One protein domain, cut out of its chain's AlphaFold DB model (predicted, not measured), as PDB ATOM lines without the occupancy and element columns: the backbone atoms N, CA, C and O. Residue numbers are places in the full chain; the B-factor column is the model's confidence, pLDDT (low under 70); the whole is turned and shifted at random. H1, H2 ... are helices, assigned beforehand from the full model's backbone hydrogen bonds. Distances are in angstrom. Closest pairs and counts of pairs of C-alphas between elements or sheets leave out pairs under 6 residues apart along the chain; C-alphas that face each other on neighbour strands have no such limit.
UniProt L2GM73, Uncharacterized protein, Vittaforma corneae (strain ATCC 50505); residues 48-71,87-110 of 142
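Overview. This is residues 48 to 71 and 87 to 110 of the 142 residues of an uncharacterized protein of Vittaforma corneae (strain ATCC 50505) (UniProt L2GM73). Two long helices, H2 and H1, run opposite ways and cross near their middles as a loose, slanting X, with little contact between them. The end of H1 with the residue after it, residues 64 to 71, and the end of H2, residues 101 to 110, stick out free. The printed part has 48 residues with two named helices, H1 then H2 along the chain, and no named strand; the class is all helix. The whole is loose, with a radius of gyration of the C-alphas of 12.7 A, and its outline, 43 by 21 by 15 A, is only just a rod.

Along the chain. Find C-alpha 87 at (-16.211, -37.711, -27.182); from there H2, residues 87 to 110, runs 35.3 A to C-alpha 110 at (13.383, -42.542, -45.780). Then look at C-alpha 49 at (6.729, -51.481, -28.114), where H1, residues 49 to 70, begins; it is 32.4 A long.

Arrangement. Look at Phe 96 in H2 and Met 59 in H1: their C-alphas, the closest of the two helices, are 7.7 A apart. H1 and H2 are close but not clearly touching, with 1 pair of C-alphas within 8 A. Their lines stand at a steep tilt of 42 degrees, and they run opposite ways. Along the backbones, 19 of 20 O i to N i+4 pairs in H2 and 17 of 18 in H1 are within hydrogen-bond range.

Size, cuts and confidence. The C-alphas of Lys 71 and Lys 110, the two farthest apart, are 42.8 A from each other. The link from H1 to H2 runs across the cut: residues 72 to 86 are not printed, and C-alphas 71 and 87 are 19.0 A apart. In the B-factor column you will find a mean pLDDT of 70.1 for the printed part of this model, with 18 residues under 70, among them residues 63 to 71 and 106 to 110.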
ATOM      1  N   SER A  48       8.589 -49.742 -32.314       72.25
ATOM      2  CA  SER A  48       8.873 -50.675 -31.219       72.25
ATOM      3  C   SER A  48       7.861 -50.504 -30.078       72.25
ATOM      4  O   SER A  48       7.358 -49.400 -29.848       72.25
ATOM      5  N   LEU A  49       7.602 -51.559 -29.299       68.81
ATOM      6  CA  LEU A  49       6.729 -51.481 -28.114       68.81
ATOM      7  C   LEU A  49       7.128 -50.323 -27.176       68.81
ATOM      8  O   LEU A  49       6.275 -49.631 -26.616       68.81
ATOM      9  N   SER A  50       8.430 -50.043 -27.072       70.81
ATOM     10  CA  SER A  50       8.969 -48.891 -26.342       70.81
ATOM     11  C   SER A  50       8.632 -47.538 -26.990       70.81
ATOM     12  O   SER A  50       8.352 -46.571 -26.277       70.81
ATOM     13  N   GLY A  51       8.609 -47.458 -28.321       74.06
ATOM     14  CA  GLY A  51       8.150 -46.301 -29.087       74.06
ATOM     15  C   GLY A  51       6.655 -46.043 -28.908       74.06
ATOM     16  O   GLY A  51       6.267 -44.914 -28.607       74.06
ATOM     17  N   ILE A  52       5.824 -47.086 -28.981       75.88
ATOM     18  CA  ILE A  52       4.372 -46.997 -28.753       75.88
ATOM     19  C   ILE A  52       4.082 -46.519 -27.326       75.88
ATOM     20  O   ILE A  52       3.341 -45.552 -27.138       75.88
ATOM     21  N   LYS A  53       4.735 -47.117 -26.318       75.56
ATOM     22  CA  LYS A  53       4.612 -46.704 -24.910       75.56
ATOM     23  C   LYS A  53       4.991 -45.235 -24.714       75.56
ATOM     24  O   LYS A  53       4.317 -44.515 -23.981       75.56
ATOM     25  N   ARG A  54       6.033 -44.756 -25.401       76.50
ATOM     26  CA  ARG A  54       6.459 -43.350 -25.347       76.50
ATOM     27  C   ARG A  54       5.433 -42.403 -25.977       76.50
ATOM     28  O   ARG A  54       5.174 -41.348 -25.402       76.50
ATOM     29  N   ILE A  55       4.846 -42.756 -27.125       77.38
ATOM     30  CA  ILE A  55       3.791 -41.952 -27.769       77.38
ATOM     31  C   ILE A  55       2.564 -41.882 -26.852       77.38
ATOM     32  O   ILE A  55       2.035 -40.794 -26.617       77.38
ATOM     33  N   PHE A  56       2.170 -43.015 -26.268       80.94
ATOM     34  CA  PHE A  56       1.056 -43.093 -25.326       80.94
ATOM     35  C   PHE A  56       1.276 -42.206 -24.093       80.94
ATOM     36  O   PHE A  56       0.444 -41.350 -23.793       80.94
ATOM     37  N   GLU A  57       2.425 -42.327 -23.425       77.38
ATOM     38  CA  GLU A  57       2.762 -41.508 -22.254       77.38
ATOM     39  C   GLU A  57       2.834 -40.009 -22.584       77.38
ATOM     40  O   GLU A  57       2.348 -39.170 -21.821       77.38
ATOM     41  N   ASN A  58       3.381 -39.647 -23.748       79.62
ATOM     42  CA  ASN A  58       3.436 -38.254 -24.191       79.62
ATOM     43  C   ASN A  58       2.041 -37.677 -24.463       79.62
ATOM     44  O   ASN A  58       1.759 -36.542 -24.068       79.62
ATOM     45  N   MET A  59       1.149 -38.438 -25.103       76.56
ATOM     46  CA  MET A  59      -0.210 -37.967 -25.367       76.56
ATOM     47  C   MET A  59      -1.070 -37.930 -24.102       76.56
ATOM     48  O   MET A  59      -1.795 -36.955 -23.901       76.56
ATOM     49  N   LYS A  60      -0.924 -38.911 -23.204       77.00
ATOM     50  CA  LYS A  60      -1.549 -38.906 -21.875       77.00
ATOM     51  C   LYS A  60      -1.170 -37.644 -21.095       77.00
ATOM     52  O   LYS A  60      -2.051 -36.942 -20.602       77.00
ATOM     53  N   LYS A  61       0.121 -37.287 -21.060       76.88
ATOM     54  CA  LYS A  61       0.602 -36.040 -20.434       76.88
ATOM     55  C   LYS A  61       0.012 -34.789 -21.088       76.88
ATOM     56  O   LYS A  61      -0.347 -33.858 -20.374       76.88
ATOM     57  N   LYS A  62      -0.112 -34.768 -22.420       71.69
ATOM     58  CA  LYS A  62      -0.659 -33.632 -23.183       71.69
ATOM     59  C   LYS A  62      -2.159 -33.419 -22.959       71.69
ATOM     60  O   LYS A  62      -2.619 -32.284 -23.028       71.69
ATOM     61  N   ILE A  63      -2.919 -34.483 -22.704       66.81
ATOM     62  CA  ILE A  63      -4.332 -34.371 -22.327       66.81
ATOM     63  C   ILE A  63      -4.464 -33.940 -20.875       66.81
ATOM     64  O   ILE A  63      -5.129 -32.944 -20.612       66.81
ATOM     65  N   LEU A  64      -3.763 -34.613 -19.957       64.06
ATOM     66  CA  LEU A  64      -3.815 -34.289 -18.531       64.06
ATOM     67  C   LEU A  64      -3.409 -32.834 -18.249       64.06
ATOM     68  O   LEU A  64      -3.997 -32.188 -17.381       64.06
ATOM     69  N   SER A  65      -2.444 -32.294 -19.002       64.12
ATOM     70  CA  SER A  65      -2.035 -30.891 -18.892       64.12
ATOM     71  C   SER A  65      -3.072 -29.907 -19.439       64.12
ATOM     72  O   SER A  65      -3.196 -28.810 -18.897       64.12
ATOM     73  N   LYS A  66      -3.856 -30.287 -20.457       58.91
ATOM     74  CA  LYS A  66      -4.968 -29.470 -20.965       58.91
ATOM     75  C   LYS A  66      -6.156 -29.457 -20.005       58.91
ATOM     76  O   LYS A  66      -6.649 -28.378 -19.704       58.91
ATOM     77  N   THR A  67      -6.523 -30.599 -19.425       55.62
ATOM     78  CA  THR A  67      -7.563 -30.667 -18.378       55.62
ATOM     79  C   THR A  67      -7.182 -29.906 -17.104       55.62
ATOM     80  O   THR A  67      -8.053 -29.365 -16.433       55.62
ATOM     81  N   LYS A  68      -5.885 -29.774 -16.774       51.75
ATOM     82  CA  LYS A  68      -5.433 -28.902 -15.670       51.75
ATOM     83  C   LYS A  68      -5.523 -27.401 -15.984       51.75
ATOM     84  O   LYS A  68      -5.532 -26.608 -15.049       51.75
ATOM     85  N   CYS A  69      -5.593 -27.002 -17.257       43.62
ATOM     86  CA  CYS A  69      -5.686 -25.593 -17.655       43.62
ATOM     87  C   CYS A  69      -7.126 -25.047 -17.581       43.62
ATOM     88  O   CYS A  69      -7.315 -23.845 -17.422       43.62
ATOM     89  N   GLU A  70      -8.138 -25.919 -17.618       46.28
ATOM     90  CA  GLU A  70      -9.549 -25.524 -17.461       46.28
ATOM     91  C   GLU A  70     -10.011 -25.484 -15.996       46.28
ATOM     92  O   GLU A  70     -11.002 -24.833 -15.680       46.28
ATOM     93  N   LYS A  71      -9.246 -26.066 -15.063       49.69
ATOM     94  CA  LYS A  71      -9.588 -26.089 -13.629       49.69
ATOM     95  C   LYS A  71      -9.237 -24.810 -12.850       49.69
ATOM     96  O   LYS A  71      -9.203 -24.839 -11.628       49.69
ATOM     97  N   SER A  87     -16.680 -38.650 -26.162       63.31
ATOM     98  CA  SER A  87     -16.211 -37.711 -27.182       63.31
ATOM     99  C   SER A  87     -14.722 -37.345 -27.057       63.31
ATOM    100  O   SER A  87     -14.013 -37.335 -28.059       63.31
ATOM    101  N   ALA A  88     -14.217 -37.080 -25.848       67.94
ATOM    102  CA  ALA A  88     -12.811 -36.743 -25.604       67.94
ATOM    103  C   ALA A  88     -11.889 -37.962 -25.782       67.94
ATOM    104  O   ALA A  88     -10.777 -37.832 -26.299       67.94
ATOM    105  N   LEU A  89     -12.366 -39.157 -25.412       70.31
ATOM    106  CA  LEU A  89     -11.659 -40.412 -25.666       70.31
ATOM    107  C   LEU A  89     -11.587 -40.715 -27.168       70.31
ATOM    108  O   LEU A  89     -10.515 -41.030 -27.679       70.31
ATOM    109  N   ASN A  90     -12.692 -40.550 -27.896       76.94
ATOM    110  CA  ASN A  90     -12.715 -40.718 -29.348       76.94
ATOM    111  C   ASN A  90     -11.819 -39.697 -30.061       76.94
ATOM    112  O   ASN A  90     -11.102 -40.047 -30.998       76.94
ATOM    113  N   GLU A  91     -11.791 -38.447 -29.597       76.50
ATOM    114  CA  GLU A  91     -10.899 -37.425 -30.145       76.50
ATOM    115  C   GLU A  91      -9.421 -37.741 -29.859       76.50
ATOM    116  O   GLU A  91      -8.560 -37.535 -30.722       76.50
ATOM    117  N   PHE A  92      -9.111 -38.291 -28.682       78.12
ATOM    118  CA  PHE A  92      -7.775 -38.789 -28.362       78.12
ATOM    119  C   PHE A  92      -7.362 -39.942 -29.275       78.12
ATOM    120  O   PHE A  92      -6.283 -39.881 -29.860       78.12
ATOM    121  N   LEU A  93      -8.215 -40.959 -29.425       80.56
ATOM    122  CA  LEU A  93      -7.935 -42.126 -30.262       80.56
ATOM    123  C   LEU A  93      -7.729 -41.721 -31.724       80.56
ATOM    124  O   LEU A  93      -6.783 -42.182 -32.360       80.56
ATOM    125  N   LYS A  94      -8.544 -40.789 -32.233       84.19
ATOM    126  CA  LYS A  94      -8.385 -40.245 -33.584       84.19
ATOM    127  C   LYS A  94      -7.044 -39.528 -33.755       84.19
ATOM    128  O   LYS A  94      -6.309 -39.826 -34.692       84.19
ATOM    129  N   LYS A  95      -6.679 -38.639 -32.823       80.75
ATOM    130  CA  LYS A  95      -5.384 -37.933 -32.857       80.75
ATOM    131  C   LYS A  95      -4.199 -38.885 -32.712       80.75
ATOM    132  O   LYS A  95      -3.164 -38.651 -33.323       80.75
ATOM    133  N   PHE A  96      -4.342 -39.949 -31.926       79.25
ATOM    134  CA  PHE A  96      -3.308 -40.965 -31.746       79.25
ATOM    135  C   PHE A  96      -3.074 -41.748 -33.042       79.25
ATOM    136  O   PHE A  96      -1.930 -41.909 -33.464       79.25
ATOM    137  N   ALA A  97      -4.151 -42.162 -33.714       82.62
ATOM    138  CA  ALA A  97      -4.080 -42.841 -35.005       82.62
ATOM    139  C   ALA A  97      -3.463 -41.951 -36.100       82.62
ATOM    140  O   ALA A  97      -2.593 -42.402 -36.844       82.62
ATOM    141  N   GLU A  98      -3.853 -40.673 -36.167       83.50
ATOM    142  CA  GLU A  98      -3.270 -39.704 -37.106       83.50
ATOM    143  C   GLU A  98      -1.767 -39.498 -36.865       83.50
ATOM    144  O   GLU A  98      -0.983 -39.436 -37.813       83.50
ATOM    145  N   GLU A  99      -1.337 -39.414 -35.604       77.19
ATOM    146  CA  GLU A  99       0.073 -39.211 -35.274       77.19
ATOM    147  C   GLU A  99       0.920 -40.466 -35.549       77.19
ATOM    148  O   GLU A  99       2.038 -40.349 -36.060       77.19
ATOM    149  N   LEU A 100       0.378 -41.667 -35.307       76.06
ATOM    150  CA  LEU A 100       1.001 -42.932 -35.717       76.06
ATOM    151  C   LEU A 100       1.165 -43.014 -37.238       76.06
ATOM    152  O   LEU A 100       2.252 -43.341 -37.718       76.06
ATOM    153  N   SER A 101       0.124 -42.662 -37.996       77.69
ATOM    154  CA  SER A 101       0.158 -42.693 -39.462       77.69
ATOM    155  C   SER A 101       1.225 -41.752 -40.037       77.69
ATOM    156  O   SER A 101       1.980 -42.151 -40.924       77.69
ATOM    157  N   LYS A 102       1.382 -40.542 -39.481       79.94
ATOM    158  CA  LYS A 102       2.456 -39.612 -39.882       79.94
ATOM    159  C   LYS A 102       3.850 -40.166 -39.591       79.94
ATOM    160  O   LYS A 102       4.769 -39.966 -40.383       79.94
ATOM    161  N   HIS A 103       4.030 -40.823 -38.444       70.12
ATOM    162  CA  HIS A 103       5.308 -41.436 -38.083       70.12
ATOM    163  C   HIS A 103       5.671 -42.601 -39.015       70.12
ATOM    164  O   HIS A 103       6.839 -42.731 -39.376       70.12
ATOM    165  N   GLN A 104       4.685 -43.386 -39.461       67.69
ATOM    166  CA  GLN A 104       4.884 -44.436 -40.466       67.69
ATOM    167  C   GLN A 104       5.252 -43.864 -41.842       67.69
ATOM    168  O   GLN A 104       6.232 -44.300 -42.441       67.69
ATOM    169  N   GLN A 105       4.540 -42.838 -42.317       70.50
ATOM    170  CA  GLN A 105       4.821 -42.205 -43.615       70.50
ATOM    171  C   GLN A 105       6.228 -41.591 -43.679       70.50
ATOM    172  O   GLN A 105       6.936 -41.774 -44.665       70.50
ATOM    173  N   LYS A 106       6.687 -40.947 -42.597       65.44
ATOM    174  CA  LYS A 106       8.051 -40.391 -42.513       65.44
ATOM    175  C   LYS A 106       9.158 -41.449 -42.525       65.44
ATOM    176  O   LYS A 106      10.292 -41.122 -42.869       65.44
ATOM    177  N   ASN A 107       8.861 -42.683 -42.118       56.94
ATOM    178  CA  ASN A 107       9.808 -43.791 -42.225       56.94
ATOM    179  C   ASN A 107       9.807 -44.388 -43.640       56.94
ATOM    180  O   ASN A 107      10.888 -44.661 -44.153       56.94
ATOM    181  N   GLN A 108       8.649 -44.476 -44.305       58.16
ATOM    182  CA  GLN A 108       8.572 -44.905 -45.710       58.16
ATOM    183  C   GLN A 108       9.306 -43.959 -46.672       58.16
ATOM    184  O   GLN A 108      10.001 -44.415 -47.577       58.16
ATOM    185  N   GLU A 109       9.217 -42.648 -46.443       56.00
ATOM    186  CA  GLU A 109       9.910 -41.630 -47.249       56.00
ATOM    187  C   GLU A 109      11.445 -41.683 -47.082       56.00
ATOM    188  O   GLU A 109      12.190 -41.214 -47.938       56.00
ATOM    189  N   LYS A 110      11.945 -42.302 -46.001       54.66
ATOM    190  CA  LYS A 110      13.383 -42.542 -45.780       54.66
ATOM    191  C   LYS A 110      13.877 -43.867 -46.359       54.66
ATOM    192  O   LYS A 110      15.064 -43.981 -46.652       54.66
TER     193      LYS A 110